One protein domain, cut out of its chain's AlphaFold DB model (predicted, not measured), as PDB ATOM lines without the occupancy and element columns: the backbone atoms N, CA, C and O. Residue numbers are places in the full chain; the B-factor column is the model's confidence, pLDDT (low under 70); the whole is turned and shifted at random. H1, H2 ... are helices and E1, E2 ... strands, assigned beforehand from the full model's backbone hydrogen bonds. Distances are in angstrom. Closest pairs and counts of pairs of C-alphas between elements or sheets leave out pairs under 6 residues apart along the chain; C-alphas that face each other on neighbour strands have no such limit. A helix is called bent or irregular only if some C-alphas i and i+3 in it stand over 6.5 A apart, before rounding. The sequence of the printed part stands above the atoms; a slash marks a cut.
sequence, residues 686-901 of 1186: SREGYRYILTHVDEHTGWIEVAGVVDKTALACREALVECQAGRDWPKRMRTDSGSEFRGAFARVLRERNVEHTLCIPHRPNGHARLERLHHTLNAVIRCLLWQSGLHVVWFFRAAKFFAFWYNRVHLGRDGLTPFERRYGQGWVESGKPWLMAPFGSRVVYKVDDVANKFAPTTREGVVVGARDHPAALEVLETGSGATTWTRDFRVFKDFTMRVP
ATOM      1  N   SER A 686     -13.501 -32.050   9.712       88.19
ATOM      2  CA  SER A 686     -13.629 -30.695   9.172       88.19
ATOM      3  C   SER A 686     -12.753 -30.513   7.930       88.19
ATOM      4  O   SER A 686     -11.888 -31.349   7.662       88.19
ATOM      5  N   ARG A 687     -12.932 -29.406   7.197       83.88
ATOM      6  CA  ARG A 687     -12.051 -29.021   6.077       83.88
ATOM      7  C   ARG A 687     -10.571 -28.980   6.490       83.88
ATOM      8  O   ARG A 687      -9.702 -29.304   5.691       83.88
ATOM      9  N   GLU A 688     -10.289 -28.619   7.738       85.50
ATOM     10  CA  GLU A 688      -8.950 -28.592   8.338       85.50
ATOM     11  C   GLU A 688      -8.509 -29.939   8.960       85.50
ATOM     12  O   GLU A 688      -7.508 -30.003   9.669       85.50
ATOM     13  N   GLY A 689      -9.255 -31.028   8.748       85.69
ATOM     14  CA  GLY A 689      -8.930 -32.375   9.233       85.69
ATOM     15  C   GLY A 689      -9.292 -32.663  10.699       85.69
ATOM     16  O   GLY A 689      -9.296 -33.830  11.109       85.69
ATOM     17  N   TYR A 690      -9.655 -31.650  11.496       91.00
ATOM     18  CA  TYR A 690     -10.085 -31.839  12.888       91.00
ATOM     19  C   TYR A 690     -11.352 -32.692  12.978       91.00
ATOM     20  O   TYR A 690     -12.294 -32.469  12.216       91.00
ATOM     21  N   ARG A 691     -11.403 -33.612  13.946       87.25
ATOM     22  CA  ARG A 691     -12.597 -34.408  14.288       87.25
ATOM     23  C   ARG A 691     -13.301 -33.893  15.547       87.25
ATOM     24  O   ARG A 691     -14.518 -34.012  15.671       87.25
ATOM     25  N   TYR A 692     -12.541 -33.321  16.477       92.44
ATOM     26  CA  TYR A 692     -13.035 -32.849  17.764       92.44
ATOM     27  C   TYR A 692     -12.887 -31.328  17.881       92.44
ATOM     28  O   TYR A 692     -11.949 -30.735  17.345       92.44
ATOM     29  N   ILE A 693     -13.794 -30.705  18.632       94.75
ATOM     30  CA  ILE A 693     -13.690 -29.313  19.077       94.75
ATOM     31  C   ILE A 693     -13.237 -29.336  20.537       94.75
ATOM     32  O   ILE A 693     -13.934 -29.905  21.380       94.75
ATOM     33  N   LEU A 694     -12.109 -28.702  20.854       94.94
ATOM     34  CA  LEU A 694     -11.771 -28.366  22.235       94.94
ATOM     35  C   LEU A 694     -12.526 -27.096  22.615       94.94
ATOM     36  O   LEU A 694     -12.387 -26.070  21.952       94.94
ATOM     37  N   THR A 695     -13.334 -27.177  23.668       93.88
ATOM     38  CA  THR A 695     -14.040 -26.036  24.263       93.88
ATOM     39  C   THR A 695     -13.264 -25.518  25.467       93.88
ATOM     40  O   THR A 695     -12.831 -26.308  26.302       93.88
ATOM     41  N   HIS A 696     -13.092 -24.201  25.545       93.38
ATOM     42  CA  HIS A 696     -12.398 -23.470  26.608       93.38
ATOM     43  C   HIS A 696     -13.351 -22.385  27.131       93.38
ATOM     44  O   HIS A 696     -13.969 -21.671  26.337       93.38
ATOM     45  N   VAL A 697     -13.571 -22.341  28.449       91.12
ATOM     46  CA  VAL A 697     -14.614 -21.510  29.076       91.12
ATOM     47  C   VAL A 697     -14.110 -20.872  30.369       91.12
ATOM     48  O   VAL A 697     -13.829 -21.576  31.336       91.12
ATOM     49  N   ASP A 698     -14.075 -19.542  30.427       89.50
ATOM     50  CA  ASP A 698     -13.768 -18.789  31.651       89.50
ATOM     51  C   ASP A 698     -14.967 -18.794  32.619       89.50
ATOM     52  O   ASP A 698     -16.079 -18.371  32.278       89.50
ATOM     53  N   GLU A 699     -14.758 -19.243  33.859       85.25
ATOM     54  CA  GLU A 699     -15.838 -19.349  34.846       85.25
ATOM     55  C   GLU A 699     -16.323 -17.973  35.354       85.25
ATOM     56  O   GLU A 699     -17.495 -17.842  35.728       85.25
ATOM     57  N   HIS A 700     -15.490 -16.924  35.314       81.81
ATOM     58  CA  HIS A 700     -15.858 -15.585  35.795       81.81
ATOM     59  C   HIS A 700     -16.829 -14.857  34.844       81.81
ATOM     60  O   HIS A 700     -17.970 -14.538  35.202       81.81
ATOM     61  N   THR A 701     -16.394 -14.616  33.607       84.19
ATOM     62  CA  THR A 701     -17.150 -13.891  32.575       84.19
ATOM     63  C   THR A 701     -18.123 -14.790  31.815       84.19
ATOM     64  O   THR A 701     -19.191 -14.328  31.422       84.19
ATOM     65  N   GLY A 702     -17.792 -16.074  31.632       86.31
ATOM     66  CA  GLY A 702     -18.460 -16.940  30.658       86.31
ATOM     67  C   GLY A 702     -18.001 -16.738  29.219       86.31
ATOM     68  O   GLY A 702     -18.740 -17.114  28.312       86.31
ATOM     69  N   TRP A 703     -16.820 -16.151  29.016       90.62
ATOM     70  CA  TRP A 703     -16.147 -16.100  27.723       90.62
ATOM     71  C   TRP A 703     -15.837 -17.512  27.223       90.62
ATOM     72  O   TRP A 703     -15.429 -18.375  28.000       90.62
ATOM     73  N   ILE A 704     -16.034 -17.723  25.924       92.94
ATOM     74  CA  ILE A 704     -15.853 -19.006  25.243       92.94
ATOM     75  C   ILE A 704     -14.783 -18.881  24.169       92.94
ATOM     76  O   ILE A 704     -14.759 -17.906  23.413       92.94
ATOM     77  N   GLU A 705     -13.968 -19.917  24.045       92.62
ATOM     78  CA  GLU A 705     -13.030 -20.105  22.949       92.62
ATOM     79  C   GLU A 705     -13.028 -21.560  22.477       92.62
ATOM     80  O   GLU A 705     -13.427 -22.468  23.214       92.62
ATOM     81  N   VAL A 706     -12.642 -21.780  21.218       94.75
ATOM     82  CA  VAL A 706     -12.634 -23.115  20.608       94.75
ATOM     83  C   VAL A 706     -11.423 -23.329  19.704       94.75
ATOM     84  O   VAL A 706     -11.107 -22.482  18.864       94.75
ATOM     85  N   ALA A 707     -10.791 -24.490  19.846       94.50
ATOM     86  CA  ALA A 707      -9.661 -24.941  19.035       94.50
ATOM     87  C   ALA A 707      -9.935 -26.318  18.412       94.50
ATOM     88  O   ALA A 707     -10.819 -27.060  18.853       94.50
ATOM     89  N   GLY A 708      -9.210 -26.630  17.338       92.81
ATOM     90  CA  GLY A 708      -9.409 -27.845  16.549       92.81
ATOM     91  C   GLY A 708      -8.532 -28.987  17.051       92.81
ATOM     92  O   GLY A 708      -7.345 -28.800  17.295       92.81
ATOM     93  N   VAL A 709      -9.099 -30.186  17.194       92.25
ATOM     94  CA  VAL A 709      -8.372 -31.382  17.642       92.25
ATOM     95  C   VAL A 709      -8.534 -32.499  16.608       92.25
ATOM     96  O   VAL A 709      -9.646 -32.934  16.295       92.25
ATOM     97  N   VAL A 710      -7.408 -32.957  16.051       87.44
ATOM     98  CA  VAL A 710      -7.371 -33.978  14.984       87.44
ATOM     99  C   VAL A 710      -7.835 -35.335  15.504       87.44
ATOM    100  O   VAL A 710      -8.745 -35.918  14.922       87.44
ATOM    101  N   ASP A 711      -7.288 -35.778  16.637       85.88
ATOM    102  CA  ASP A 711      -7.657 -37.015  17.327       85.88
ATOM    103  C   ASP A 711      -7.569 -36.829  18.850       85.88
ATOM    104  O   ASP A 711      -6.878 -35.935  19.339       85.88
ATOM    105  N   LYS A 712      -8.245 -37.695  19.618       88.12
ATOM    106  CA  LYS A 712      -8.402 -37.612  21.087       88.12
ATOM    107  C   LYS A 712      -7.130 -38.012  21.867       88.12
ATOM    108  O   LYS A 712      -7.171 -38.779  22.825       88.12
ATOM    109  N   THR A 713      -5.971 -37.513  21.441       90.81
ATOM    110  CA  THR A 713      -4.671 -37.740  22.090       90.81
ATOM    111  C   THR A 713      -4.309 -36.584  23.021       90.81
ATOM    112  O   THR A 713      -4.658 -35.427  22.781       90.81
ATOM    113  N   ALA A 714      -3.532 -36.878  24.067       88.50
ATOM    114  CA  ALA A 714      -3.045 -35.854  24.993       88.50
ATOM    115  C   ALA A 714      -2.053 -34.856  24.363       88.50
ATOM    116  O   ALA A 714      -1.802 -33.798  24.941       88.50
ATOM    117  N   LEU A 715      -1.484 -35.179  23.195       90.25
ATOM    118  CA  LEU A 715      -0.604 -34.281  22.449       90.25
ATOM    119  C   LEU A 715      -1.416 -33.245  21.657       90.25
ATOM    120  O   LEU A 715      -1.188 -32.048  21.818       90.25
ATOM    121  N   ALA A 716      -2.431 -33.695  20.910       89.69
ATOM    122  CA  ALA A 716      -3.320 -32.810  20.157       89.69
ATOM    123  C   ALA A 716      -4.151 -31.904  21.086       89.69
ATOM    124  O   ALA A 716      -4.282 -30.708  20.837       89.69
ATOM    125  N   CYS A 717      -4.643 -32.431  22.215       91.25
ATOM    126  CA  CYS A 717      -5.373 -31.624  23.200       91.25
ATOM    127  C   CYS A 717      -4.473 -30.576  23.883       91.25
ATOM    128  O   CYS A 717      -4.941 -29.489  24.215       91.25
ATOM    129  N   ARG A 718      -3.176 -30.872  24.069       93.50
ATOM    130  CA  ARG A 718      -2.179 -29.899  24.551       93.50
ATOM    131  C   ARG A 718      -1.977 -28.773  23.536       93.50
ATOM    132  O   ARG A 718      -1.900 -27.617  23.930       93.50
ATOM    133  N   GLU A 719      -1.862 -29.104  22.254       91.94
ATOM    134  CA  GLU A 719      -1.630 -28.122  21.185       91.94
ATOM    135  C   GLU A 719      -2.837 -27.202  20.988       91.94
ATOM    136  O   GLU A 719      -2.674 -25.986  21.014       91.94
ATOM    137  N   ALA A 720      -4.049 -27.760  20.941       91.94
ATOM    138  CA  ALA A 720      -5.290 -26.987  20.910       91.94
ATOM    139  C   ALA A 720      -5.470 -26.089  22.152       91.94
ATOM    140  O   ALA A 720      -5.942 -24.960  22.037       91.94
ATOM    141  N   LEU A 721      -5.041 -26.534  23.341       92.81
ATOM    142  CA  LEU A 721      -5.034 -25.672  24.528       92.81
ATOM    143  C   LEU A 721      -4.049 -24.499  24.393       92.81
ATOM    144  O   LEU A 721      -4.363 -23.378  24.795       92.81
ATOM    145  N   VAL A 722      -2.859 -24.749  23.843       92.12
ATOM    146  CA  VAL A 722      -1.844 -23.710  23.608       92.12
ATOM    147  C   VAL A 722      -2.293 -22.725  22.517       92.12
ATOM    148  O   VAL A 722      -1.961 -21.549  22.629       92.12
ATOM    149  N   GLU A 723      -3.097 -23.153  21.534       88.75
ATOM    150  CA  GLU A 723      -3.800 -22.251  20.602       88.75
ATOM    151  C   GLU A 723      -4.766 -21.322  21.363       88.75
ATOM    152  O   GLU A 723      -4.663 -20.104  21.230       88.75
ATOM    153  N   CYS A 724      -5.653 -21.860  22.215       88.50
ATOM    154  CA  CYS A 724      -6.605 -21.048  22.991       88.50
ATOM    155  C   CYS A 724      -5.930 -20.052  23.953       88.50
ATOM    156  O   CYS A 724      -6.402 -18.926  24.098       88.50
ATOM    157  N   GLN A 725      -4.833 -20.440  24.614       88.62
ATOM    158  CA  GLN A 725      -4.126 -19.569  25.566       88.62
ATOM    159  C   GLN A 725      -3.067 -18.663  24.899       88.62
ATOM    160  O   GLN A 725      -2.319 -17.968  25.590       88.62
ATOM    161  N   ALA A 726      -2.972 -18.649  23.564       85.62
ATOM    162  CA  ALA A 726      -2.008 -17.821  22.848       85.62
ATOM    163  C   ALA A 726      -2.253 -16.319  23.097       85.62
ATOM    164  O   ALA A 726      -3.372 -15.814  22.991       85.62
ATOM    165  N   GLY A 727      -1.184 -15.587  23.426       79.12
ATOM    166  CA  GLY A 727      -1.253 -14.148  23.709       79.12
ATOM    167  C   GLY A 727      -1.929 -13.779  25.037       79.12
ATOM    168  O   GLY A 727      -2.376 -12.642  25.178       79.12
ATOM    169  N   ARG A 728      -2.029 -14.710  25.999       84.00
ATOM    170  CA  ARG A 728      -2.585 -14.470  27.344       84.00
ATOM    171  C   ARG A 728      -1.705 -15.054  28.441       84.00
ATOM    172  O   ARG A 728      -0.907 -15.963  28.203       84.00
ATOM    173  N   ASP A 729      -1.904 -14.554  29.656       85.69
ATOM    174  CA  ASP A 729      -1.415 -15.204  30.870       85.69
ATOM    175  C   ASP A 729      -2.091 -16.570  31.069       85.69
ATOM    176  O   ASP A 729      -3.164 -16.841  30.527       85.69
ATOM    177  N   TRP A 730      -1.456 -17.451  31.844       90.00
ATOM    178  CA  TRP A 730      -2.003 -18.775  32.155       90.00
ATOM    179  C   TRP A 730      -2.871 -18.728  33.423       90.00
ATOM    180  O   TRP A 730      -2.523 -18.020  34.372       90.00
ATOM    181  N   PRO A 731      -3.988 -19.479  33.472       89.88
ATOM    182  CA  PRO A 731      -4.928 -19.414  34.585       89.88
ATOM    183  C   PRO A 731      -4.375 -20.038  35.863       89.88
ATOM    184  O   PRO A 731      -3.510 -20.911  35.827       89.88
ATOM    185  N   LYS A 732      -4.941 -19.667  37.017       86.88
ATOM    186  CA  LYS A 732      -4.569 -20.294  38.297       86.88
ATOM    187  C   LYS A 732      -5.053 -21.740  38.369       86.88
ATOM    188  O   LYS A 732      -4.323 -22.606  38.844       86.88
ATOM    189  N   ARG A 733      -6.280 -21.995  37.900       88.00
ATOM    190  CA  ARG A 733      -6.906 -23.324  37.864       88.00
ATOM    191  C   ARG A 733      -7.401 -23.668  36.469       88.00
ATOM    192  O   ARG A 733      -8.021 -22.841  35.803       88.00
ATOM    193  N   MET A 734      -7.209 -24.922  36.074       89.50
ATOM    194  CA  MET A 734      -7.856 -25.493  34.897       89.50
ATOM    195  C   MET A 734      -8.595 -26.770  35.266       89.50
ATOM    196  O   MET A 734      -8.063 -27.636  35.964       89.50
ATOM    197  N   ARG A 735      -9.834 -26.869  34.803       87.69
ATOM    198  CA  ARG A 735     -10.800 -27.883  35.201       87.69
ATOM    199  C   ARG A 735     -11.146 -28.763  34.009       87.69
ATOM    200  O   ARG A 735     -11.604 -28.248  32.993       87.69
ATOM    201  N   THR A 736     -10.946 -30.069  34.141       89.19
ATOM    202  CA  THR A 736     -11.280 -31.043  33.091       89.19
ATOM    203  C   THR A 736     -12.111 -32.188  33.651       89.19
ATOM    204  O   THR A 736     -12.200 -32.391  34.868       89.19
ATOM    205  N   ASP A 737     -12.659 -32.990  32.744       82.06
ATOM    206  CA  ASP A 737     -13.186 -34.303  33.086       82.06
ATOM    207  C   ASP A 737     -12.032 -35.267  33.480       82.06
ATOM    208  O   ASP A 737     -10.860 -34.883  33.580       82.06
ATOM    209  N   SER A 738     -12.368 -36.529  33.748       78.38
ATOM    210  CA  SER A 738     -11.408 -37.571  34.126       78.38
ATOM    211  C   SER A 738     -10.754 -38.313  32.945       78.38
ATOM    212  O   SER A 738     -10.098 -39.329  33.184       78.38
ATOM    213  N   GLY A 739     -10.907 -37.847  31.704       81.50
ATOM    214  CA  GLY A 739     -10.422 -38.476  30.474       81.50
ATOM    215  C   GLY A 739      -8.920 -38.779  30.441       81.50
ATOM    216  O   GLY A 739      -8.137 -38.347  31.295       81.50
ATOM    217  N   SER A 740      -8.492 -39.579  29.465       84.94
ATOM    218  CA  SER A 740      -7.077 -39.908  29.229       84.94
ATOM    219  C   SER A 740      -6.354 -38.801  28.455       84.94
ATOM    220  O   SER A 740      -5.171 -38.554  28.690       84.94
ATOM    221  N   GLU A 741      -7.083 -38.095  27.598       89.25
ATOM    222  CA  GLU A 741      -6.664 -36.949  26.794       89.25
ATOM    223  C   GLU A 741      -6.158 -35.762  27.631       89.25
ATOM    224  O   GLU A 741      -5.217 -35.082  27.233       89.25
ATOM    225  N   PHE A 742      -6.701 -35.558  28.834       90.06
ATOM    226  CA  PHE A 742      -6.278 -34.480  29.735       90.06
ATOM    227  C   PHE A 742      -5.112 -34.883  30.654       90.06
ATOM    228  O   PHE A 742      -4.672 -34.102  31.497       90.06
ATOM    229  N   ARG A 743      -4.572 -36.099  30.506       87.44
ATOM    230  CA  ARG A 743      -3.420 -36.605  31.275       87.44
ATOM    231  C   ARG A 743      -2.127 -36.440  30.464       87.44
ATOM    232  O   ARG A 743      -2.093 -35.730  29.463       87.44
ATOM    233  N   GLY A 744      -1.031 -37.061  30.907       90.44
ATOM    234  CA  GLY A 744       0.223 -37.117  30.145       90.44
ATOM    235  C   GLY A 744       0.741 -35.736  29.727       90.44
ATOM    236  O   GLY A 744       1.053 -34.908  30.582       90.44
ATOM    237  N   ALA A 745       0.820 -35.490  28.416       88.88
ATOM    238  CA  ALA A 745       1.326 -34.245  27.837       88.88
ATOM    239  C   ALA A 745       0.473 -33.000  28.171       88.88
ATOM    240  O   ALA A 745       1.038 -31.919  28.343       88.88
ATOM    241  N   PHE A 746      -0.847 -33.145  28.336       92.56
ATOM    242  CA  PHE A 746      -1.750 -32.056  28.728       92.56
ATOM    243  C   PHE A 746      -1.518 -31.661  30.197       92.56
ATOM    244  O   PHE A 746      -1.101 -30.543  30.499       92.56
ATOM    245  N   ALA A 747      -1.625 -32.622  31.119       90.00
ATOM    246  CA  ALA A 747      -1.293 -32.418  32.534       90.00
ATOM    247  C   ALA A 747       0.195 -32.075  32.788       90.00
ATOM    248  O   ALA A 747       0.565 -31.723  33.911       90.00
ATOM    249  N   ARG A 748       1.075 -32.211  31.784       90.88
ATOM    250  CA  ARG A 748       2.459 -31.724  31.832       90.88
ATOM    251  C   ARG A 748       2.542 -30.226  31.538       90.88
ATOM    252  O   ARG A 748       3.103 -29.532  32.381       90.88
ATOM    253  N   VAL A 749       1.936 -29.721  30.455       91.88
ATOM    254  CA  VAL A 749       2.003 -28.276  30.147       91.88
ATOM    255  C   VAL A 749       1.362 -27.427  31.248       91.88
ATOM    256  O   VAL A 749       1.911 -26.395  31.615       91.88
ATOM    257  N   LEU A 750       0.277 -27.904  31.872       91.69
ATOM    258  CA  LEU A 750      -0.324 -27.228  33.029       91.69
ATOM    259  C   LEU A 750       0.666 -27.080  34.193       91.69
ATOM    260  O   LEU A 750       0.817 -25.993  34.743       91.69
ATOM    261  N   ARG A 751       1.415 -28.142  34.517       90.69
ATOM    262  CA  ARG A 751       2.432 -28.118  35.581       90.69
ATOM    263  C   ARG A 751       3.625 -27.229  35.230       90.69
ATOM    264  O   ARG A 751       4.105 -26.509  36.093       90.69
ATOM    265  N   GLU A 752       4.076 -27.256  33.977       91.25
ATOM    266  CA  GLU A 752       5.149 -26.386  33.461       91.25
ATOM    267  C   GLU A 752       4.759 -24.897  33.488       91.25
ATOM    268  O   GLU A 752       5.627 -24.029  33.553       91.25
ATOM    269  N   ARG A 753       3.454 -24.596  33.476       89.94
ATOM    270  CA  ARG A 753       2.878 -23.243  33.550       89.94
ATOM    271  C   ARG A 753       2.338 -22.873  34.943       89.94
ATOM    272  O   ARG A 753       1.698 -21.838  35.076       89.94
ATOM    273  N   ASN A 754       2.609 -23.687  35.972       90.69
ATOM    274  CA  ASN A 754       2.122 -23.523  37.353       90.69
ATOM    275  C   ASN A 754       0.584 -23.452  37.513       90.69
ATOM    276  O   ASN A 754       0.083 -22.868  38.472       90.69
ATOM    277  N   VAL A 755      -0.166 -24.086  36.608       90.56
ATOM    278  CA  VAL A 755      -1.632 -24.186  36.651       90.56
ATOM    279  C   VAL A 755      -2.063 -25.375  37.516       90.56
ATOM    280  O   VAL A 755      -1.629 -26.510  37.295       90.56
ATOM    281  N   GLU A 756      -2.976 -25.155  38.463       88.75
ATOM    282  CA  GLU A 756      -3.602 -26.230  39.237       88.75
ATOM    283  C   GLU A 756      -4.624 -26.992  38.372       88.75
ATOM    284  O   GLU A 756      -5.683 -26.477  38.008       88.75
ATOM    285  N   HIS A 757      -4.307 -28.248  38.041       90.94
ATOM    286  CA  HIS A 757      -5.179 -29.122  37.252       90.94
ATOM    287  C   HIS A 757      -6.198 -29.841  38.149       90.94
ATOM    288  O   HIS A 757      -5.860 -30.772  38.880       90.94
ATOM    289  N   THR A 758      -7.456 -29.408  38.081       85.06
ATOM    290  CA  THR A 758      -8.577 -29.960  38.853       85.06
ATOM    291  C   THR A 758      -9.378 -30.950  38.010       85.06
ATOM    292  O   THR A 758     -10.043 -30.565  37.050       85.06
ATOM    293  N   LEU A 759      -9.372 -32.226  38.401       81.44
ATOM    294  CA  LEU A 759     -10.239 -33.246  37.803       81.44
ATOM    295  C   LEU A 759     -11.624 -33.222  38.458       81.44
ATOM    296  O   LEU A 759     -11.741 -33.269  39.687       81.44
ATOM    297  N   CYS A 760     -12.684 -33.218  37.655       66.19
ATOM    298  CA  CYS A 760     -14.036 -33.392  38.171       66.19
ATOM    299  C   CYS A 760     -14.288 -34.821  38.681       66.19
ATOM    300  O   CYS A 760     -13.846 -35.814  38.105       66.19
ATOM    301  N   ILE A 761     -15.045 -34.919  39.778       52.03
ATOM    302  CA  ILE A 761     -15.447 -36.195  40.381       52.03
ATOM    303  C   ILE A 761     -16.512 -36.848  39.479       52.03
ATOM    304  O   ILE A 761     -17.568 -36.233  39.286       52.03
ATOM    305  N   PRO A 762     -16.298 -38.079  38.971       40.59
ATOM    306  CA  PRO A 762     -17.294 -38.783  38.167       40.59
ATOM    307  C   PRO A 762     -18.651 -38.881  38.874       40.59
ATOM    308  O   PRO A 762     -18.718 -39.046  40.091       40.59
ATOM    309  N   HIS A 763     -19.736 -38.809  38.100       37.88
ATOM    310  CA  HIS A 763     -21.125 -38.890  38.579       37.88
ATOM    311  C   HIS A 763     -21.583 -37.763  39.541       37.88
ATOM    312  O   HIS A 763     -22.653 -37.875  40.138       37.88
ATOM    313  N   ARG A 764     -20.850 -36.642  39.669       44.00
ATOM    314  CA  ARG A 764     -21.359 -35.419  40.332       44.00
ATOM    315  C   ARG A 764     -21.860 -34.386  39.305       44.00
ATOM    316  O   ARG A 764     -21.026 -33.709  38.702       44.00
ATOM    317  N   PRO A 765     -23.185 -34.179  39.141       34.16
ATOM    318  CA  PRO A 765     -23.732 -33.352  38.055       34.16
ATOM    319  C   PRO A 765     -23.265 -31.888  38.105       34.16
ATOM    320  O   PRO A 765     -22.961 -31.288  37.078       34.16
ATOM    321  N   ASN A 766     -23.110 -31.320  39.303       40.59
ATOM    322  CA  ASN A 766     -22.757 -29.907  39.478       40.59
ATOM    323  C   ASN A 766     -21.330 -29.551  38.996       40.59
ATOM    324  O   ASN A 766     -20.991 -28.373  38.979       40.59
ATOM    325  N   GLY A 767     -20.489 -30.534  38.641       46.03
ATOM    326  CA  GLY A 767     -19.095 -30.313  38.232       46.03
ATOM    327  C   GLY A 767     -18.893 -29.896  36.769       46.03
ATOM    328  O   GLY A 767     -17.993 -29.104  36.512       46.03
ATOM    329  N   HIS A 768     -19.717 -30.401  35.837       62.03
ATOM    330  CA  HIS A 768     -19.640 -30.103  34.389       62.03
ATOM    331  C   HIS A 768     -20.904 -29.437  33.821       62.03
ATOM    332  O   HIS A 768     -20.904 -29.028  32.663       62.03
ATOM    333  N   ALA A 769     -21.967 -29.245  34.613       63.53
ATOM    334  CA  ALA A 769     -23.253 -28.724  34.132       63.53
ATOM    335  C   ALA A 769     -23.202 -27.333  33.450       63.53
ATOM    336  O   ALA A 769     -24.211 -26.891  32.901       63.53
ATOM    337  N   ARG A 770     -22.085 -26.590  33.493       71.38
ATOM    338  CA  ARG A 770     -21.872 -25.387  32.660       71.38
ATOM    339  C   ARG A 770     -21.438 -25.763  31.238       71.38
ATOM    340  O   ARG A 770     -22.102 -25.352  30.290       71.38
ATOM    341  N   LEU A 771     -20.396 -26.589  31.114       76.56
ATOM    342  CA  LEU A 771     -19.879 -27.133  29.853       76.56
ATOM    343  C   LEU A 771     -20.944 -27.964  29.119       76.56
ATOM    344  O   LEU A 771     -21.211 -27.703  27.955       76.56
ATOM    345  N   GLU A 772     -21.659 -28.850  29.815       77.19
ATOM    346  CA  GLU A 772     -22.747 -29.670  29.249       77.19
ATOM    347  C   GLU A 772     -23.866 -28.813  28.611       77.19
ATOM    348  O   GLU A 772     -24.266 -29.020  27.461       77.19
ATOM    349  N   ARG A 773     -24.345 -27.783  29.329       79.69
ATOM    350  CA  ARG A 773     -25.341 -26.832  28.798       79.69
ATOM    351  C   ARG A 773     -24.789 -26.007  27.638       79.69
ATOM    352  O   ARG A 773     -25.542 -25.694  26.711       79.69
ATOM    353  N   LEU A 774     -23.497 -25.678  27.659       85.81
ATOM    354  CA  LEU A 774     -22.841 -25.024  26.537       85.81
ATOM    355  C   LEU A 774     -22.767 -25.952  25.317       85.81
ATOM    356  O   LEU A 774     -23.184 -25.537  24.243       85.81
ATOM    357  N   HIS A 775     -22.321 -27.201  25.453       89.06
ATOM    358  CA  HIS A 775     -22.237 -28.167  24.349       89.06
ATOM    359  C   HIS A 775     -23.600 -28.385  23.682       89.06
ATOM    360  O   HIS A 775     -23.713 -28.336  22.458       89.06
ATOM    361  N   HIS A 776     -24.673 -28.514  24.470       85.19
ATOM    362  CA  HIS A 776     -26.044 -28.560  23.949       85.19
ATOM    363  C   HIS A 776     -26.475 -27.291  23.193       85.19
ATOM    364  O   HIS A 776     -27.361 -27.367  22.336       85.19
ATOM    365  N   THR A 777     -25.881 -26.140  23.507       88.38
ATOM    366  CA  THR A 777     -26.137 -24.855  22.842       88.38
ATOM    367  C   THR A 777     -25.302 -24.738  21.565       88.38
ATOM    368  O   THR A 777     -25.872 -24.548  20.493       88.38
ATOM    369  N   LEU A 778     -23.989 -24.963  21.652       93.06
ATOM    370  CA  LEU A 778     -23.031 -25.042  20.543       93.06
ATOM    371  C   LEU A 778     -23.541 -25.976  19.434       93.06
ATOM    372  O   LEU A 778     -23.747 -25.542  18.303       93.06
ATOM    373  N   ASN A 779     -23.889 -27.219  19.779       91.94
ATOM    374  CA  ASN A 779     -24.372 -28.227  18.827       91.94
ATOM    375  C   ASN A 779     -25.779 -27.919  18.279       91.94
ATOM    376  O   ASN A 779     -26.209 -28.505  17.283       91.94
ATOM    377  N   ALA A 780     -26.528 -27.009  18.909       89.12
ATOM    378  CA  ALA A 780     -27.777 -26.482  18.365       89.12
ATOM    379  C   ALA A 780     -27.559 -25.264  17.455       89.12
ATOM    380  O   ALA A 780     -28.338 -25.085  16.525       89.12
ATOM    381  N   VAL A 781     -26.526 -24.448  17.686       91.19
ATOM    382  CA  VAL A 781     -26.196 -23.316  16.807       91.19
ATOM    383  C   VAL A 781     -25.424 -23.772  15.570       91.19
ATOM    384  O   VAL A 781     -25.838 -23.397  14.482       91.19
ATOM    385  N   ILE A 782     -24.408 -24.639  15.682       93.50
ATOM    386  CA  ILE A 782     -23.647 -25.163  14.524       93.50
ATOM    387  C   ILE A 782     -24.593 -25.729  13.453       93.50
ATOM    388  O   ILE A 782     -24.503 -25.352  12.288       93.50
ATOM    389  N   ARG A 783     -25.566 -26.563  13.852       90.38
ATOM    390  CA  ARG A 783     -26.566 -27.131  12.929       90.38
ATOM    391  C   ARG A 783     -27.485 -26.076  12.300       90.38
ATOM    392  O   ARG A 783     -27.938 -26.283  11.183       90.38
ATOM    393  N   CYS A 784     -27.741 -24.951  12.971       88.94
ATOM    394  CA  CYS A 784     -28.438 -23.823  12.351       88.94
ATOM    395  C   CYS A 784     -27.550 -23.044  11.381       88.94
ATOM    396  O   CYS A 784     -28.030 -22.700  10.313       88.94
ATOM    397  N   LEU A 785     -26.290 -22.767  11.727       90.94
ATOM    398  CA  LEU A 785     -25.385 -21.991  10.874       90.94
ATOM    399  C   LEU A 785     -25.107 -22.727   9.557       90.94
ATOM    400  O   LEU A 785     -25.232 -22.123   8.498       90.94
ATOM    401  N   LEU A 786     -24.838 -24.036   9.616       89.50
ATOM    402  CA  LEU A 786     -24.678 -24.883   8.426       89.50
ATOM    403  C   LEU A 786     -25.966 -24.956   7.586       89.50
ATOM    404  O   LEU A 786     -25.913 -24.859   6.366       89.50
ATOM    405  N   TRP A 787     -27.142 -25.061   8.223       84.75
ATOM    406  CA  TRP A 787     -28.420 -25.036   7.499       84.75
ATOM    407  C   TRP A 787     -28.736 -23.657   6.888       84.75
ATOM    408  O   TRP A 787     -29.331 -23.580   5.818       84.75
ATOM    409  N   GLN A 788     -28.350 -22.565   7.553       85.62
ATOM    410  CA  GLN A 788     -28.528 -21.198   7.059       85.62
ATOM    411  C   GLN A 788     -27.613 -20.906   5.863       85.62
ATOM    412  O   GLN A 788     -28.047 -20.235   4.932       85.62
ATOM    413  N   SER A 789     -26.375 -21.408   5.871       84.69
ATOM    414  CA  SER A 789     -25.420 -21.208   4.775       84.69
ATOM    415  C   SER A 789     -25.562 -22.197   3.620       84.69
ATOM    416  O   SER A 789     -25.085 -21.910   2.527       84.69
ATOM    417  N   GLY A 790     -26.164 -23.365   3.858       77.81
ATOM    418  CA  GLY A 790     -26.156 -24.480   2.909       77.81
ATOM    419  C   GLY A 790     -24.786 -25.154   2.751       77.81
ATOM    420  O   GLY A 790     -24.633 -25.994   1.868       77.81
ATOM    421  N   LEU A 791     -23.797 -24.809   3.586       82.69
ATOM    422  CA  LEU A 791     -22.462 -25.412   3.551       82.69
ATOM    423  C   LEU A 791     -22.474 -26.829   4.139       82.69
ATOM    424  O   LEU A 791     -23.145 -27.107   5.137       82.69
ATOM    425  N   HIS A 792     -21.680 -27.714   3.539       83.81
ATOM    426  CA  HIS A 792     -21.572 -29.112   3.943       83.81
ATOM    427  C   HIS A 792     -20.996 -29.281   5.368       83.81
ATOM    428  O   HIS A 792     -20.345 -28.391   5.918       83.81
ATOM    429  N   VAL A 793     -21.228 -30.438   6.002       82.25
ATOM    430  CA  VAL A 793     -20.936 -30.659   7.433       82.25
ATOM    431  C   VAL A 793     -19.454 -30.495   7.796       82.25
ATOM    432  O   VAL A 793     -19.148 -30.133   8.930       82.25
ATOM    433  N   VAL A 794     -18.535 -30.642   6.833       85.12
ATOM    434  CA  VAL A 794     -17.092 -30.363   6.986       85.12
ATOM    435  C   VAL A 794     -16.786 -28.927   7.455       85.12
ATOM    436  O   VAL A 794     -15.719 -28.661   8.005       85.12
ATOM    437  N   TRP A 795     -17.735 -27.998   7.320       89.06
ATOM    438  CA  TRP A 795     -17.624 -26.618   7.798       89.06
ATOM    439  C   TRP A 795     -17.958 -26.435   9.294       89.06
ATOM    440  O   TRP A 795     -17.950 -25.304   9.793       89.06
ATOM    441  N   PHE A 796     -18.220 -27.518  10.047       92.69
ATOM    442  CA  PHE A 796     -18.627 -27.451  11.461       92.69
ATOM    443  C   PHE A 796     -17.658 -26.654  12.349       92.69
ATOM    444  O   PHE A 796     -18.099 -25.961  13.268       92.69
ATOM    445  N   PHE A 797     -16.349 -26.716  12.081       94.62
ATOM    446  CA  PHE A 797     -15.341 -26.033  12.893       94.62
ATOM    447  C   PHE A 797     -15.351 -24.511  12.681       94.62
ATOM    448  O   PHE A 797     -15.238 -23.749  13.645       94.62
ATOM    449  N   ARG A 798     -15.601 -24.045  11.449       93.25
ATOM    450  CA  ARG A 798     -15.810 -22.617  11.156       93.25
ATOM    451  C   ARG A 798     -17.097 -22.106  11.793       93.25
ATOM    452  O   ARG A 798     -17.071 -21.077  12.464       93.25
ATOM    453  N   ALA A 799     -18.181 -22.882  11.718       93.94
ATOM    454  CA  ALA A 799     -19.413 -22.586  12.449       93.94
ATOM    455  C   ALA A 799     -19.199 -22.538  13.982       93.94
ATOM    456  O   ALA A 799     -19.825 -21.722  14.661       93.94
ATOM    457  N   ALA A 800     -18.287 -23.345  14.538       95.25
ATOM    458  CA  ALA A 800     -17.918 -23.302  15.956       95.25
ATOM    459  C   ALA A 800     -17.114 -22.040  16.330       95.25
ATOM    460  O   ALA A 800     -17.456 -21.376  17.311       95.25
ATOM    461  N   LYS A 801     -16.090 -21.662  15.543       94.62
ATOM    462  CA  LYS A 801     -15.336 -20.408  15.755       94.62
ATOM    463  C   LYS A 801     -16.241 -19.173  15.591       94.62
ATOM    464  O   LYS A 801     -16.192 -18.271  16.426       94.62
ATOM    465  N   PHE A 802     -17.146 -19.176  14.608       94.44
ATOM    466  CA  PHE A 802     -18.172 -18.139  14.427       94.44
ATOM    467  C   PHE A 802     -19.149 -18.063  15.617       94.44
ATOM    468  O   PHE A 802     -19.438 -16.968  16.107       94.44
ATOM    469  N   PHE A 803     -19.615 -19.209  16.134       94.75
ATOM    470  CA  PHE A 803     -20.436 -19.265  17.349       94.75
ATOM    471  C   PHE A 803     -19.716 -18.636  18.546       94.75
ATOM    472  O   PHE A 803     -20.300 -17.779  19.203       94.75
ATOM    473  N   ALA A 804     -18.466 -19.024  18.829       94.31
ATOM    474  CA  ALA A 804     -17.726 -18.513  19.984       94.31
ATOM    475  C   ALA A 804     -17.517 -16.991  19.892       94.31
ATOM    476  O   ALA A 804     -17.727 -16.269  20.870       94.31
ATOM    477  N   PHE A 805     -17.199 -16.486  18.692       93.00
ATOM    478  CA  PHE A 805     -17.070 -15.054  18.439       93.00
ATOM    479  C   PHE A 805     -18.367 -14.292  18.759       93.00
ATOM    480  O   PHE A 805     -18.351 -13.362  19.569       93.00
ATOM    481  N   TRP A 806     -19.507 -14.687  18.186       92.12
ATOM    482  CA  TRP A 806     -20.751 -13.943  18.405       92.12
ATOM    483  C   TRP A 806     -21.385 -14.193  19.771       92.12
ATOM    484  O   TRP A 806     -21.910 -13.250  20.357       92.12
ATOM    485  N   TYR A 807     -21.285 -15.401  20.336       92.19
ATOM    486  CA  TYR A 807     -21.810 -15.705  21.671       92.19
ATOM    487  C   TYR A 807     -21.257 -14.730  22.715       92.19
ATOM    488  O   TYR A 807     -22.026 -14.100  23.437       92.19
ATOM    489  N   ASN A 808     -19.936 -14.520  22.723       92.06
ATOM    490  CA  ASN A 808     -19.291 -13.609  23.668       92.06
ATOM    491  C   ASN A 808     -19.781 -12.154  23.537       92.06
ATOM    492  O   ASN A 808     -19.694 -11.410  24.509       92.06
ATOM    493  N   ARG A 809     -20.294 -11.750  22.363       89.31
ATOM    494  CA  ARG A 809     -20.644 -10.361  22.003       89.31
ATOM    495  C   ARG A 809     -22.145 -10.052  22.004       89.31
ATOM    496  O   ARG A 809     -22.489  -8.878  22.086       89.31
ATOM    497  N   VAL A 810     -23.027 -11.057  21.904       84.50
ATOM    498  CA  VAL A 810     -24.496 -10.846  21.862       84.50
ATOM    499  C   VAL A 810     -25.320 -11.762  22.779       84.50
ATOM    500  O   VAL A 810     -26.527 -11.558  22.898       84.50
ATOM    501  N   HIS A 811     -24.732 -12.770  23.439       85.44
ATOM    502  CA  HIS A 811     -25.484 -13.618  24.371       85.44
ATOM    503  C   HIS A 811     -25.546 -12.993  25.772       85.44
ATOM    504  O   HIS A 811     -24.541 -12.934  26.478       85.44
ATOM    505  N   LEU A 812     -26.736 -12.546  26.178       81.44
ATOM    506  CA  LEU A 812     -26.986 -11.945  27.490       81.44
ATOM    507  C   LEU A 812     -27.058 -13.012  28.595       81.44
ATOM    508  O   LEU A 812     -27.822 -13.974  28.494       81.44
ATOM    509  N   GLY A 813     -26.298 -12.818  29.674       74.19
ATOM    510  CA  GLY A 813     -26.416 -13.593  30.910       74.19
ATOM    511  C   GLY A 813     -27.645 -13.214  31.750       74.19
ATOM    512  O   GLY A 813     -28.378 -12.277  31.436       74.19
ATOM    513  N   ARG A 814     -27.851 -13.919  32.877       71.50
ATOM    514  CA  ARG A 814     -28.952 -13.649  33.837       71.50
ATOM    515  C   ARG A 814     -28.933 -12.238  34.442       71.50
ATOM    516  O   ARG A 814     -29.941 -11.787  34.964       71.50
ATOM    517  N   ASP A 815     -27.786 -11.574  34.402       74.94
ATOM    518  CA  ASP A 815     -27.542 -10.205  34.855       74.94
ATOM    519  C   ASP A 815     -27.729  -9.148  33.751       74.94
ATOM    520  O   ASP A 815     -27.464  -7.971  33.986       74.94
ATOM    521  N   GLY A 816     -28.160  -9.554  32.551       77.44
ATOM    522  CA  GLY A 816     -28.329  -8.663  31.403       77.44
ATOM    523  C   GLY A 816     -27.017  -8.222  30.750       77.44
ATOM    524  O   GLY A 816     -27.035  -7.267  29.980       77.44
ATOM    525  N   LEU A 817     -25.896  -8.893  31.046       81.44
ATOM    526  CA  LEU A 817     -24.570  -8.591  30.495       81.44
ATOM    527  C   LEU A 817     -24.035  -9.750  29.648       81.44
ATOM    528  O   LEU A 817     -24.162 -10.921  30.013       81.44
ATOM    529  N   THR A 818     -23.385  -9.416  28.540       88.44
ATOM    530  CA  THR A 818     -22.605 -10.338  27.704       88.44
ATOM    531  C   THR A 818     -21.242 -10.670  28.331       88.44
ATOM    532  O   THR A 818     -20.724  -9.903  29.153       88.44
ATOM    533  N   PRO A 819     -20.587 -11.780  27.930       89.56
ATOM    534  CA  PRO A 819     -19.199 -12.051  28.307       89.56
ATOM    535  C   PRO A 819     -18.215 -10.935  27.913       89.56
ATOM    536  O   PRO A 819     -17.249 -10.696  28.634       89.56
ATOM    537  N   PHE A 820     -18.465 -10.227  26.805       88.31
ATOM    538  CA  PHE A 820     -17.674  -9.074  26.367       88.31
ATOM    539  C   PHE A 820     -17.823  -7.883  27.325       88.31
ATOM    540  O   PHE A 820     -16.813  -7.364  27.799       88.31
ATOM    541  N   GLU A 821     -19.048  -7.509  27.708       87.12
ATOM    542  CA  GLU A 821     -19.296  -6.445  28.700       87.12
ATOM    543  C   GLU A 821     -18.694  -6.787  30.068       87.12
ATOM    544  O   GLU A 821     -18.102  -5.930  30.719       87.12
ATOM    545  N   ARG A 822     -18.761  -8.058  30.481       86.69
ATOM    546  CA  ARG A 822     -18.121  -8.549  31.714       86.69
ATOM    547  C   ARG A 822     -16.589  -8.502  31.672       86.69
ATOM    548  O   ARG A 822     -15.972  -8.429  32.729       86.69
ATOM    549  N   ARG A 823     -15.980  -8.572  30.482       86.06
ATOM    550  CA  ARG A 823     -14.519  -8.552  30.287       86.06
ATOM    551  C   ARG A 823     -13.957  -7.141  30.095       86.06
ATOM    552  O   ARG A 823     -12.863  -6.869  30.578       86.06
ATOM    553  N   TYR A 824     -14.684  -6.268  29.397       84.12
ATOM    554  CA  TYR A 824     -14.198  -4.951  28.956       84.12
ATOM    555  C   TYR A 824     -14.965  -3.754  29.541       84.12
ATOM    556  O   TYR A 824     -14.529  -2.621  29.372       84.12
ATOM    557  N   GLY A 825     -16.093  -3.970  30.225       81.81
ATOM    558  CA  GLY A 825     -16.903  -2.906  30.838       81.81
ATOM    559  C   GLY A 825     -17.775  -2.093  29.869       81.81
ATOM    560  O   GLY A 825     -18.438  -1.159  30.311       81.81
ATOM    561  N   GLN A 826     -17.795  -2.445  28.579       82.50
ATOM    562  CA  GLN A 826     -18.483  -1.726  27.499       82.50
ATOM    563  C   GLN A 826     -19.198  -2.711  26.556       82.50
ATOM    564  O   GLN A 826     -18.697  -3.814  26.324       82.50
ATOM    565  N   GLY A 827     -20.345  -2.320  25.992       78.75
ATOM    566  CA  GLY A 827     -21.097  -3.114  25.014       78.75
ATOM    567  C   GLY A 827     -20.394  -3.267  23.660       78.75
ATOM    568  O   GLY A 827     -19.672  -2.377  23.210       78.75
ATOM    569  N   TRP A 828     -20.649  -4.367  22.938       82.38
ATOM    570  CA  TRP A 828     -20.052  -4.576  21.607       82.38
ATOM    571  C   TRP A 828     -20.421  -3.463  20.609       82.38
ATOM    572  O   TRP A 828     -19.553  -2.952  19.903       82.38
ATOM    573  N   VAL A 829     -21.688  -3.039  20.569       73.25
ATOM    574  CA  VAL A 829     -22.115  -1.930  19.692       73.25
ATOM    575  C   VAL A 829     -21.593  -0.579  20.186       73.25
ATOM    576  O   VAL A 829     -21.246   0.268  19.369       73.25
ATOM    577  N   GLU A 830     -21.437  -0.406  21.499       68.69
ATOM    578  CA  GLU A 830     -20.817   0.782  22.102       68.69
ATOM    579  C   GLU A 830     -19.320   0.886  21.751       68.69
ATOM    580  O   GLU A 830     -18.804   1.993  21.645       68.69
ATOM    581  N   SER A 831     -18.641  -0.239  21.469       70.50
ATOM    582  CA  SER A 831     -17.279  -0.261  20.900       70.50
ATOM    583  C   SER A 831     -17.198   0.228  19.440       70.50
ATOM    584  O   SER A 831     -16.119   0.244  18.845       70.50
ATOM    585  N   GLY A 832     -18.334   0.614  18.849       71.25
ATOM    586  CA  GLY A 832     -18.405   1.285  17.555       71.25
ATOM    587  C   GLY A 832     -18.256   0.375  16.338       71.25
ATOM    588  O   GLY A 832     -17.946   0.886  15.273       71.25
ATOM    589  N   LYS A 833     -18.465  -0.948  16.454       77.75
ATOM    590  CA  LYS A 833     -18.260  -1.931  15.359       77.75
ATOM    591  C   LYS A 833     -19.524  -2.703  14.890       77.75
ATOM    592  O   LYS A 833     -19.422  -3.902  14.611       77.75
ATOM    593  N   PRO A 834     -20.726  -2.095  14.773       75.12
ATOM    594  CA  PRO A 834     -21.944  -2.828  14.393       75.12
ATOM    595  C   PRO A 834     -21.925  -3.360  12.947       75.12
ATOM    596  O   PRO A 834     -22.583  -4.354  12.658       75.12
ATOM    597  N   TRP A 835     -21.144  -2.764  12.038       78.12
ATOM    598  CA  TRP A 835     -21.044  -3.216  10.640       78.12
ATOM    599  C   TRP A 835     -20.429  -4.616  10.475       78.12
ATOM    600  O   TRP A 835     -20.582  -5.227   9.422       78.12
ATOM    601  N   LEU A 836     -19.748  -5.142  11.502       84.69
ATOM    602  CA  LEU A 836     -19.177  -6.491  11.471       84.69
ATOM    603  C   LEU A 836     -20.243  -7.590  11.653       84.69
ATOM    604  O   LEU A 836     -19.926  -8.762  11.488       84.69
ATOM    605  N   MET A 837     -21.488  -7.242  12.006       85.81
ATOM    606  CA  MET A 837     -22.564  -8.177  12.374       85.81
ATOM    607  C   MET A 837     -23.168  -8.908  11.159       85.81
ATOM    608  O   MET A 837     -24.342  -8.755  10.829       85.81
ATOM    609  N   ALA A 838     -22.339  -9.717  10.500       87.31
ATOM    610  CA  ALA A 838     -22.649 -10.484   9.301       87.31
ATOM    611  C   ALA A 838     -22.951 -11.963   9.638       87.31
ATOM    612  O   ALA A 838     -22.084 -12.636  10.199       87.31
ATOM    613  N   PRO A 839     -24.148 -12.489   9.321       89.94
ATOM    614  CA  PRO A 839     -24.511 -13.885   9.539       89.94
ATOM    615  C   PRO A 839     -23.669 -14.872   8.725       89.94
ATOM    616  O   PRO A 839     -23.350 -14.642   7.560       89.94
ATOM    617  N   PHE A 840     -23.369 -16.020   9.331       90.81
ATOM    618  CA  PHE A 840     -22.735 -17.146   8.648       90.81
ATOM    619  C   PHE A 840     -23.618 -17.598   7.477       90.81
ATOM    620  O   PHE A 840     -24.814 -17.846   7.671       90.81
ATOM    621  N   GLY A 841     -23.041 -17.693   6.278       87.06
ATOM    622  CA  GLY A 841     -23.772 -18.031   5.055       87.06
ATOM    623  C   GLY A 841     -24.353 -16.866   4.253       87.06
ATOM    624  O   GLY A 841     -24.951 -17.110   3.207       87.06
ATOM    625  N   SER A 842     -24.222 -15.617   4.710       87.00
ATOM    626  CA  SER A 842     -24.632 -14.461   3.903       87.00
ATOM    627  C   SER A 842     -23.712 -14.275   2.697       87.00
ATOM    628  O   SER A 842     -22.487 -14.374   2.839       87.00
ATOM    629  N   ARG A 843     -24.283 -13.928   1.536       86.25
ATOM    630  CA  ARG A 843     -23.504 -13.429   0.396       86.25
ATOM    631  C   ARG A 843     -22.796 -12.134   0.783       86.25
ATOM    632  O   ARG A 843     -23.386 -11.244   1.398       86.25
ATOM    633  N   VAL A 844     -21.537 -12.005   0.398       86.88
ATOM    634  CA  VAL A 844     -20.721 -10.819   0.644       86.88
ATOM    635  C   VAL A 844     -19.902 -10.491  -0.596       86.88
ATOM    636  O   VAL A 844     -19.281 -11.360  -1.198       86.88
ATOM    637  N   VAL A 845     -19.912  -9.219  -0.975       88.81
ATOM    638  CA  VAL A 845     -19.061  -8.669  -2.031       88.81
ATOM    639  C   VAL A 845     -17.966  -7.869  -1.349       88.81
ATOM    640  O   VAL A 845     -18.266  -7.041  -0.486       88.81
ATOM    641  N   TYR A 846     -16.707  -8.115  -1.693       89.44
ATOM    642  CA  TYR A 846     -15.571  -7.482  -1.027       89.44
ATOM    643  C   TYR A 846     -14.560  -6.922  -2.020       89.44
ATOM    644  O   TYR A 846     -14.406  -7.455  -3.117       89.44
ATOM    645  N   LYS A 847     -13.894  -5.827  -1.638       88.12
ATOM    646  CA  LYS A 847     -12.901  -5.148  -2.477       88.12
ATOM    647  C   LYS A 847     -11.650  -6.007  -2.659       88.12
ATOM    648  O   LYS A 847     -11.176  -6.626  -1.707       88.12
ATOM    649  N   VAL A 848     -11.105  -5.989  -3.872       84.62
ATOM    650  CA  VAL A 848      -9.830  -6.614  -4.238       84.62
ATOM    651  C   VAL A 848      -8.987  -5.593  -4.998       84.62
ATOM    652  O   VAL A 848      -9.499  -4.894  -5.870       84.62
ATOM    653  N   ASP A 849      -7.715  -5.470  -4.620       74.81
ATOM    654  CA  ASP A 849      -6.783  -4.484  -5.185       74.81
ATOM    655  C   ASP A 849      -6.109  -4.951  -6.485       74.81
ATOM    656  O   ASP A 849      -5.711  -4.122  -7.298       74.81
ATOM    657  N   ASP A 850      -6.026  -6.266  -6.702       73.12
ATOM    658  CA  ASP A 850      -5.581  -6.864  -7.962       73.12
ATOM    659  C   ASP A 850      -6.784  -7.046  -8.905       73.12
ATOM    660  O   ASP A 850      -7.679  -7.860  -8.658       73.12
ATOM    661  N   VAL A 851      -6.836  -6.227  -9.958       72.44
ATOM    662  CA  VAL A 851      -7.952  -6.151 -10.910       72.44
ATOM    663  C   VAL A 851      -7.421  -6.305 -12.328       72.44
ATOM    664  O   VAL A 851      -6.607  -5.502 -12.782       72.44
ATOM    665  N   ALA A 852      -7.937  -7.297 -13.059       69.88
ATOM    666  CA  ALA A 852      -7.414  -7.709 -14.366       69.88
ATOM    667  C   ALA A 852      -7.344  -6.591 -15.430       69.88
ATOM    668  O   ALA A 852      -6.594  -6.711 -16.395       69.88
ATOM    669  N   ASN A 853      -8.135  -5.521 -15.292       76.06
ATOM    670  CA  ASN A 853      -7.951  -4.246 -15.990       76.06
ATOM    671  C   ASN A 853      -8.772  -3.130 -15.307       76.06
ATOM    672  O   ASN A 853      -9.631  -3.399 -14.470       76.06
ATOM    673  N   LYS A 854      -8.563  -1.873 -15.727       71.00
ATOM    674  CA  LYS A 854      -9.224  -0.664 -15.188       71.00
ATOM    675  C   LYS A 854     -10.767  -0.667 -15.255       71.00
ATOM    676  O   LYS A 854     -11.393   0.109 -14.538       71.00
ATOM    677  N   PHE A 855     -11.374  -1.494 -16.107       75.56
ATOM    678  CA  PHE A 855     -12.829  -1.611 -16.269       75.56
ATOM    679  C   PHE A 855     -13.409  -2.896 -15.654       75.56
ATOM    680  O   PHE A 855     -14.626  -3.073 -15.650       75.56
ATOM    681  N   ALA A 856     -12.567  -3.794 -15.134       74.12
ATOM    682  CA  ALA A 856     -13.019  -4.978 -14.413       74.12
ATOM    683  C   ALA A 856     -13.579  -4.593 -13.025       74.12
ATOM    684  O   ALA A 856     -13.116  -3.617 -12.428       74.12
ATOM    685  N   PRO A 857     -14.552  -5.344 -12.471       79.12
ATOM    686  CA  PRO A 857     -15.062  -5.087 -11.127       79.12
ATOM    687  C   PRO A 857     -13.948  -5.162 -10.075       79.12
ATOM    688  O   PRO A 857     -13.292  -6.191  -9.932       79.12
ATOM    689  N   THR A 858     -13.782  -4.105  -9.277       84.25
ATOM    690  CA  THR A 858     -12.805  -4.008  -8.168       84.25
ATOM    691  C   THR A 858     -13.198  -4.839  -6.938       84.25
ATOM    692  O   THR A 858     -12.803  -4.550  -5.806       84.25
ATOM    693  N   THR A 859     -14.037  -5.856  -7.139       86.25
ATOM    694  CA  THR A 859     -14.706  -6.620  -6.090       86.25
ATOM    695  C   THR A 859     -14.955  -8.060  -6.517       86.25
ATOM    696  O   THR A 859     -15.355  -8.294  -7.658       86.25
ATOM    697  N   ARG A 860     -14.832  -9.008  -5.585       85.50
ATOM    698  CA  ARG A 860     -15.172 -10.428  -5.794       85.50
ATOM    699  C   ARG A 860     -16.325 -10.838  -4.867       85.50
ATOM    700  O   ARG A 860     -16.537 -10.217  -3.822       85.50
ATOM    701  N   GLU A 861     -17.107 -11.836  -5.278       85.81
ATOM    702  CA  GLU A 861     -18.201 -12.396  -4.471       85.81
ATOM    703  C   GLU A 861     -17.712 -13.559  -3.591       85.81
ATOM    704  O   GLU A 861     -16.775 -14.285  -3.932       85.81
ATOM    705  N   GLY A 862     -18.379 -13.754  -2.458       87.12
ATOM    706  CA  GLY A 862     -18.139 -14.866  -1.554       87.12
ATOM    707  C   GLY A 862     -19.224 -15.026  -0.490       87.12
ATOM    708  O   GLY A 862     -20.278 -14.387  -0.531       87.12
ATOM    709  N   VAL A 863     -18.942 -15.884   0.486       88.81
ATOM    710  CA  VAL A 863     -19.842 -16.287   1.574       88.81
ATOM    711  C   VAL A 863     -19.166 -16.037   2.922       88.81
ATOM    712  O   VAL A 863     -18.007 -16.401   3.122       88.81
ATOM    713  N   VAL A 864     -19.878 -15.429   3.872       90.50
ATOM    714  CA  VAL A 864     -19.348 -15.156   5.221       90.50
ATOM    715  C   VAL A 864     -19.181 -16.457   6.014       90.50
ATOM    716  O   VAL A 864     -20.164 -17.155   6.272       90.50
ATOM    717  N   VAL A 865     -17.950 -16.748   6.454       90.94
ATOM    718  CA  VAL A 865     -17.600 -17.948   7.247       90.94
ATOM    719  C   VAL A 865     -16.933 -17.642   8.597       90.94
ATOM    720  O   VAL A 865     -16.801 -18.542   9.428       90.94
ATOM    721  N   GLY A 866     -16.557 -16.389   8.870       90.88
ATOM    722  CA  GLY A 866     -15.879 -16.002  10.113       90.88
ATOM    723  C   GLY A 866     -15.827 -14.489  10.351       90.88
ATOM    724  O   GLY A 866     -16.206 -13.695   9.492       90.88
ATOM    725  N   ALA A 867     -15.356 -14.089  11.534       89.06
ATOM    726  CA  ALA A 867     -15.124 -12.695  11.923       89.06
ATOM    727  C   ALA A 867     -14.012 -12.610  12.990       89.06
ATOM    728  O   ALA A 867     -13.797 -13.571  13.732       89.06
ATOM    729  N   ARG A 868     -13.307 -11.472  13.078       86.31
ATOM    730  CA  ARG A 868     -12.266 -11.210  14.095       86.31
ATOM    731  C   ARG A 868     -12.265  -9.758  14.574       86.31
ATOM    732  O   ARG A 868     -12.680  -8.865  13.842       86.31
ATOM    733  N   ASP A 869     -11.726  -9.514  15.771       76.56
ATOM    734  CA  ASP A 869     -11.664  -8.173  16.381       76.56
ATOM    735  C   ASP A 869     -10.567  -7.268  15.806       76.56
ATOM    736  O   ASP A 869     -10.748  -6.044  15.762       76.56
ATOM    737  N   HIS A 870      -9.418  -7.851  15.437       75.62
ATOM    738  CA  HIS A 870      -8.207  -7.114  15.077       75.62
ATOM    739  C   HIS A 870      -7.416  -7.782  13.930       75.62
ATOM    740  O   HIS A 870      -7.006  -8.934  14.074       75.62
ATOM    741  N   PRO A 871      -7.166  -7.071  12.811       76.31
ATOM    742  CA  PRO A 871      -7.969  -5.934  12.359       76.31
ATOM    743  C   PRO A 871      -9.424  -6.389  12.167       76.31
ATOM    744  O   PRO A 871      -9.652  -7.503  11.691       76.31
ATOM    745  N   ALA A 872     -10.389  -5.543  12.548       82.94
ATOM    746  CA  ALA A 872     -11.817  -5.866  12.500       82.94
ATOM    747  C   ALA A 872     -12.248  -6.198  11.062       82.94
ATOM    748  O   ALA A 872     -12.273  -5.314  10.207       82.94
ATOM    749  N   ALA A 873     -12.514  -7.478  10.802       88.94
ATOM    750  CA  ALA A 873     -12.616  -8.041   9.457       88.94
ATOM    751  C   ALA A 873     -13.498  -9.297   9.442       88.94
ATOM    752  O   ALA A 873     -13.556 -10.026  10.439       88.94
ATOM    753  N   LEU A 874     -14.139  -9.558   8.302       89.69
ATOM    754  CA  LEU A 874     -14.827 -10.820   8.021       89.69
ATOM    755  C   LEU A 874     -13.870 -11.818   7.370       89.69
ATOM    756  O   LEU A 874     -12.981 -11.424   6.612       89.69
ATOM    757  N   GLU A 875     -14.096 -13.100   7.639       92.50
ATOM    758  CA  GLU A 875     -13.534 -14.203   6.861       92.50
ATOM    759  C   GLU A 875     -14.555 -14.619   5.800       92.50
ATOM    760  O   GLU A 875     -15.725 -14.880   6.111       92.50
ATOM    761  N   VAL A 876     -14.108 -14.654   4.549       89.50
ATOM    762  CA  VAL A 876     -14.939 -14.844   3.359       89.50
ATOM    763  C   VAL A 876     -14.436 -16.054   2.587       89.50
ATOM    764  O   VAL A 876     -13.268 -16.103   2.207       89.50
ATOM    765  N   LEU A 877     -15.324 -17.017   2.350       89.50
ATOM    766  CA  LEU A 877     -15.137 -18.091   1.383       89.50
ATOM    767  C   LEU A 877     -15.431 -17.538  -0.013       89.50
ATOM    768  O   LEU A 877     -16.549 -17.106  -0.275       89.50
ATOM    769  N   GLU A 878     -14.443 -17.535  -0.895       84.88
ATOM    770  CA  GLU A 878     -14.560 -16.966  -2.236       84.88
ATOM    771  C   GLU A 878     -15.312 -17.886  -3.209       84.88
ATOM    772  O   GLU A 878     -14.991 -19.071  -3.360       84.88
ATOM    773  N   THR A 879     -16.281 -17.312  -3.924       75.25
ATOM    774  CA  THR A 879     -17.015 -17.998  -4.989       75.25
ATOM    775  C   THR A 879     -16.086 -18.255  -6.180       75.25
ATOM    776  O   THR A 879     -15.419 -17.347  -6.675       75.25
ATOM    777  N   GLY A 880     -16.028 -19.504  -6.645       67.19
ATOM    778  CA  GLY A 880     -15.176 -19.942  -7.756       67.19
ATOM    779  C   GLY A 880     -13.827 -20.534  -7.334       67.19
ATOM    780  O   GLY A 880     -13.489 -21.612  -7.809       67.19
ATOM    781  N   SER A 881     -13.068 -19.904  -6.426       72.44
ATOM    782  CA  SER A 881     -11.765 -20.456  -5.986       72.44
ATOM    783  C   SER A 881     -11.860 -21.397  -4.782       72.44
ATOM    784  O   SER A 881     -10.967 -22.212  -4.561       72.44
ATOM    785  N   GLY A 882     -12.903 -21.262  -3.954       71.19
ATOM    786  CA  GLY A 882     -13.038 -22.020  -2.708       71.19
ATOM    787  C   GLY A 882     -12.004 -21.647  -1.634       71.19
ATOM    788  O   GLY A 882     -11.952 -22.297  -0.584       71.19
ATOM    789  N   ALA A 883     -11.179 -20.621  -1.859       78.25
ATOM    790  CA  ALA A 883     -10.224 -20.105  -0.886       78.25
ATOM    791  C   ALA A 883     -10.925 -19.277   0.206       78.25
ATOM    792  O   ALA A 883     -12.013 -18.743   0.000       78.25
ATOM    793  N   THR A 884     -10.296 -19.149   1.375       86.56
ATOM    794  CA  THR A 884     -10.771 -18.282   2.467       86.56
ATOM    795  C   THR A 884      -9.858 -17.072   2.618       86.56
ATOM    796  O   THR A 884      -8.659 -17.241   2.839       86.56
ATOM    797  N   THR A 885     -10.415 -15.864   2.555       89.31
ATOM    798  CA  THR A 885      -9.679 -14.599   2.712       89.31
ATOM    799  C   THR A 885     -10.250 -13.737   3.839       89.31
ATOM    800  O   THR A 885     -11.347 -13.992   4.333       89.31
ATOM    801  N   TRP A 886      -9.513 -12.704   4.250       90.81
ATOM    802  CA  TRP A 886      -9.908 -11.773   5.309       90.81
ATOM    803  C   TRP A 886     -10.024 -10.346   4.778       90.81
ATOM    804  O   TRP A 886      -9.037  -9.782   4.313       90.81
ATOM    805  N   THR A 887     -11.199  -9.730   4.919       87.38
ATOM    806  CA  THR A 887     -11.481  -8.390   4.374       87.38
ATOM    807  C   THR A 887     -12.072  -7.428   5.407       87.38
ATOM    808  O   THR A 887     -12.858  -7.812   6.277       87.38
ATOM    809  N   ARG A 888     -11.689  -6.152   5.291       86.75
ATOM    810  CA  ARG A 888     -12.298  -5.012   5.996       86.75
ATOM    811  C   ARG A 888     -13.338  -4.281   5.142       86.75
ATOM    812  O   ARG A 888     -14.266  -3.701   5.696       86.75
ATOM    813  N   ASP A 889     -13.178  -4.339   3.823       87.44
ATOM    814  CA  ASP A 889     -13.893  -3.518   2.851       87.44
ATOM    815  C   ASP A 889     -14.897  -4.402   2.109       87.44
ATOM    816  O   ASP A 889     -14.576  -5.067   1.117       87.44
ATOM    817  N   PHE A 890     -16.113  -4.469   2.649       88.75
ATOM    818  CA  PHE A 890     -17.142  -5.406   2.214       88.75
ATOM    819  C   PHE A 890     -18.554  -4.807   2.248       88.75
ATOM    820  O   PHE A 890     -18.866  -3.916   3.037       88.75
ATOM    821  N   ARG A 891     -19.446  -5.368   1.426       85.50
ATOM    822  CA  ARG A 891     -20.900  -5.210   1.515       85.50
ATOM    823  C   ARG A 891     -21.533  -6.592   1.654       85.50
ATOM    824  O   ARG A 891     -21.425  -7.423   0.756       85.50
ATOM    825  N   VAL A 892     -22.213  -6.820   2.774       83.62
ATOM    826  CA  VAL A 892     -23.020  -8.026   3.004       83.62
ATOM    827  C   VAL A 892     -24.399  -7.832   2.382       83.62
ATOM    828  O   VAL A 892     -25.008  -6.771   2.524       83.62
ATOM    829  N   PHE A 893     -24.895  -8.868   1.715       79.50
ATOM    830  CA  PHE A 893     -26.249  -8.953   1.184       79.50
ATOM    831  C   PHE A 893     -27.062  -9.916   2.055       79.50
ATOM    832  O   PHE A 893     -26.528 -10.872   2.617       79.50
ATOM    833  N   LYS A 894     -28.366  -9.659   2.195       59.50
ATOM    834  CA  LYS A 894     -29.252 -10.464   3.062       59.50
ATOM    835  C   LYS A 894     -29.652 -11.808   2.431       59.50
ATOM    836  O   LYS A 894     -30.382 -12.580   3.047       59.50
ATOM    837  N   ASP A 895     -29.151 -12.083   1.230       65.25
ATOM    838  CA  ASP A 895     -29.342 -13.332   0.509       65.25
ATOM    839  C   ASP A 895     -28.417 -14.404   1.099       65.25
ATOM    840  O   ASP A 895     -27.188 -14.298   1.037       65.25
ATOM    841  N   PHE A 896     -29.007 -15.455   1.656       65.69
ATOM    842  CA  PHE A 896     -28.286 -16.680   1.984       65.69
ATOM    843  C   PHE A 896     -28.112 -17.505   0.707       65.69
ATOM    844  O   PHE A 896     -29.095 -17.795   0.015       65.69
ATOM    845  N   THR A 897     -26.874 -17.874   0.377       54.41
ATOM    846  CA  THR A 897     -26.508 -18.503  -0.905       54.41
ATOM    847  C   THR A 897     -26.896 -19.981  -0.977       54.41
ATOM    848  O   THR A 897     -26.026 -20.836  -1.061       54.41
ATOM    849  N   MET A 898     -28.202 -20.271  -0.934       49.06
ATOM    850  CA  MET A 898     -28.846 -21.542  -1.334       49.06
ATOM    851  C   MET A 898     -30.381 -21.387  -1.508       49.06
ATOM    852  O   MET A 898     -31.153 -22.321  -1.306       49.06
ATOM    853  N   ARG A 899     -30.855 -20.181  -1.878       43.06
ATOM    854  CA  ARG A 899     -32.271 -19.891  -2.222       43.06
ATOM    855  C   ARG A 899     -32.467 -19.251  -3.605       43.06
ATOM    856  O   ARG A 899     -33.515 -18.667  -3.862       43.06
ATOM    857  N   VAL A 900     -31.483 -19.371  -4.495       37.34
ATOM    858  CA  VAL A 900     -31.599 -18.948  -5.900       37.34
ATOM    859  C   VAL A 900     -31.988 -20.170  -6.742       37.34
ATOM    860  O   VAL A 900     -31.186 -21.103  -6.827       37.34
ATOM    861  N   PRO A 901     -33.186 -20.219  -7.355       30.08
ATOM    862  CA  PRO A 901     -33.530 -21.284  -8.294       30.08
ATOM    863  C   PRO A 901     -32.583 -21.241  -9.499       30.08
ATOM    864  O   PRO A 901     -32.429 -20.189 -10.116       30.08
TER     865      PRO A 901
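Overview. This is residues 686 to 901 of the 1186 residues of the protein "Integrase catalytic domain-containing protein" of Porphyridium purpureum (UniProt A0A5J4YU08). An elongated body has a five-stranded sheet, E8 E7 E6 E5 E9, folded back on itself at one end, and at the other end the hairpin E1 and E2, covered by H1, and the small strand pair E3 and E4 with H2. H4 lies in the middle, packing on E6 and on E2, and the long helix H3 crosses H4 and runs along the longest axis. The printed part has 216 residues, along the chain E1 E2 H1 E3 H2 E4 H3 H4 H5 E5 E6 E7 E8 E9, and its class is mixed, helices and strands. The large sheet and E1 E2 are antiparallel, E3 E4 parallel. The whole is compact, with a radius of gyration of the C-alphas of 19.4 A and spans of 64 by 37 by 34 A.

Arrangement. E5, residues 842 to 847, E6, 859 to 869, E7, 872 to 878, and E8, 884 to 887, form a meander, each strand the antiparallel neighbour of the one before. E9, residues 890 to 896, is an edge strand beside E5, with N 845 and O 891 2.9 A apart. N 862 and O 844 of E6 and E5 are 2.9 A apart, N 863 and O 877 of E6 and E7 2.8 A, and N 876 and O 885 of E7 and E8 2.8 A. This strongly twisted sheet is a folded sheet, bent back into two leaves: E8 E7 face E5 E9, and E6, which bends by 94 degrees at residue 862, is the hinge. H4, residues 793 to 810, is on it, at the sheet's level; the closest C-alphas of H4 and E6, Phe 802 and Gly 866, are 5.3 A apart. H3, residues 769 to 789, only grazes the sheet with residues 785 to 789. With residues 778 to 786 alone it touches H4, opposite ways at a steep tilt of 64 degrees, closest at C-alphas 782 and 799, 5.4 A. H5, residues 819 to 824, touches H4 at residues 808 to 809 alone; C-alphas 808 and 819 are closest, 4.9 A. E1, residues 692 to 698, and E2, 704 to 709, form a hairpin, with N 694 and O 707 2.9 A apart. The closest C-alphas of E2 and H4, 704 and 804, are 5.6 A apart; those of E2 and H1, residues 714 to 724, are 707 and 720, 5.2 A. H1 touches H2, residues 745 to 752, at a steep tilt of 54 degrees, closest at C-alphas 718 and 746, 4.7 A. E3, residues 733 to 736, H2 and E4, residues 756 to 759, form a strand-helix-strand unit, two parallel neighbour strands with a helix between, its crossover right-handed; N 734 and O 756 are 2.9 A apart. Every O i to N i+4 pair is within hydrogen-bond range in H1 and H5, against 3 of 4 in H2, 13 of 17 in H3 and 11 of 14 in H4.

Along the chain. E1 begins at C-alpha 692, (-13.035, -32.849, 17.764). H3 measures 30.4 A, H4 24.8 A and E6 22.7 A from first to last C-alpha. H4 is irregular, with C-alphas 794 and 797 7.5 A apart, and has a kink of 33 degrees near residue 800. E9 ends at C-alpha 896, (-28.286, -16.680, 1.984).

Size, cuts and confidence. The C-alphas farthest apart, those of His 763 and Lys 854, are 67.0 A apart. The printed part has no cut; the links H5 to E5 and E5 to E6 are long. The mean pLDDT of the printed part is 83.0; it is under 70 at residues 760 to 769, 830, 852, 880 and 894 to 901.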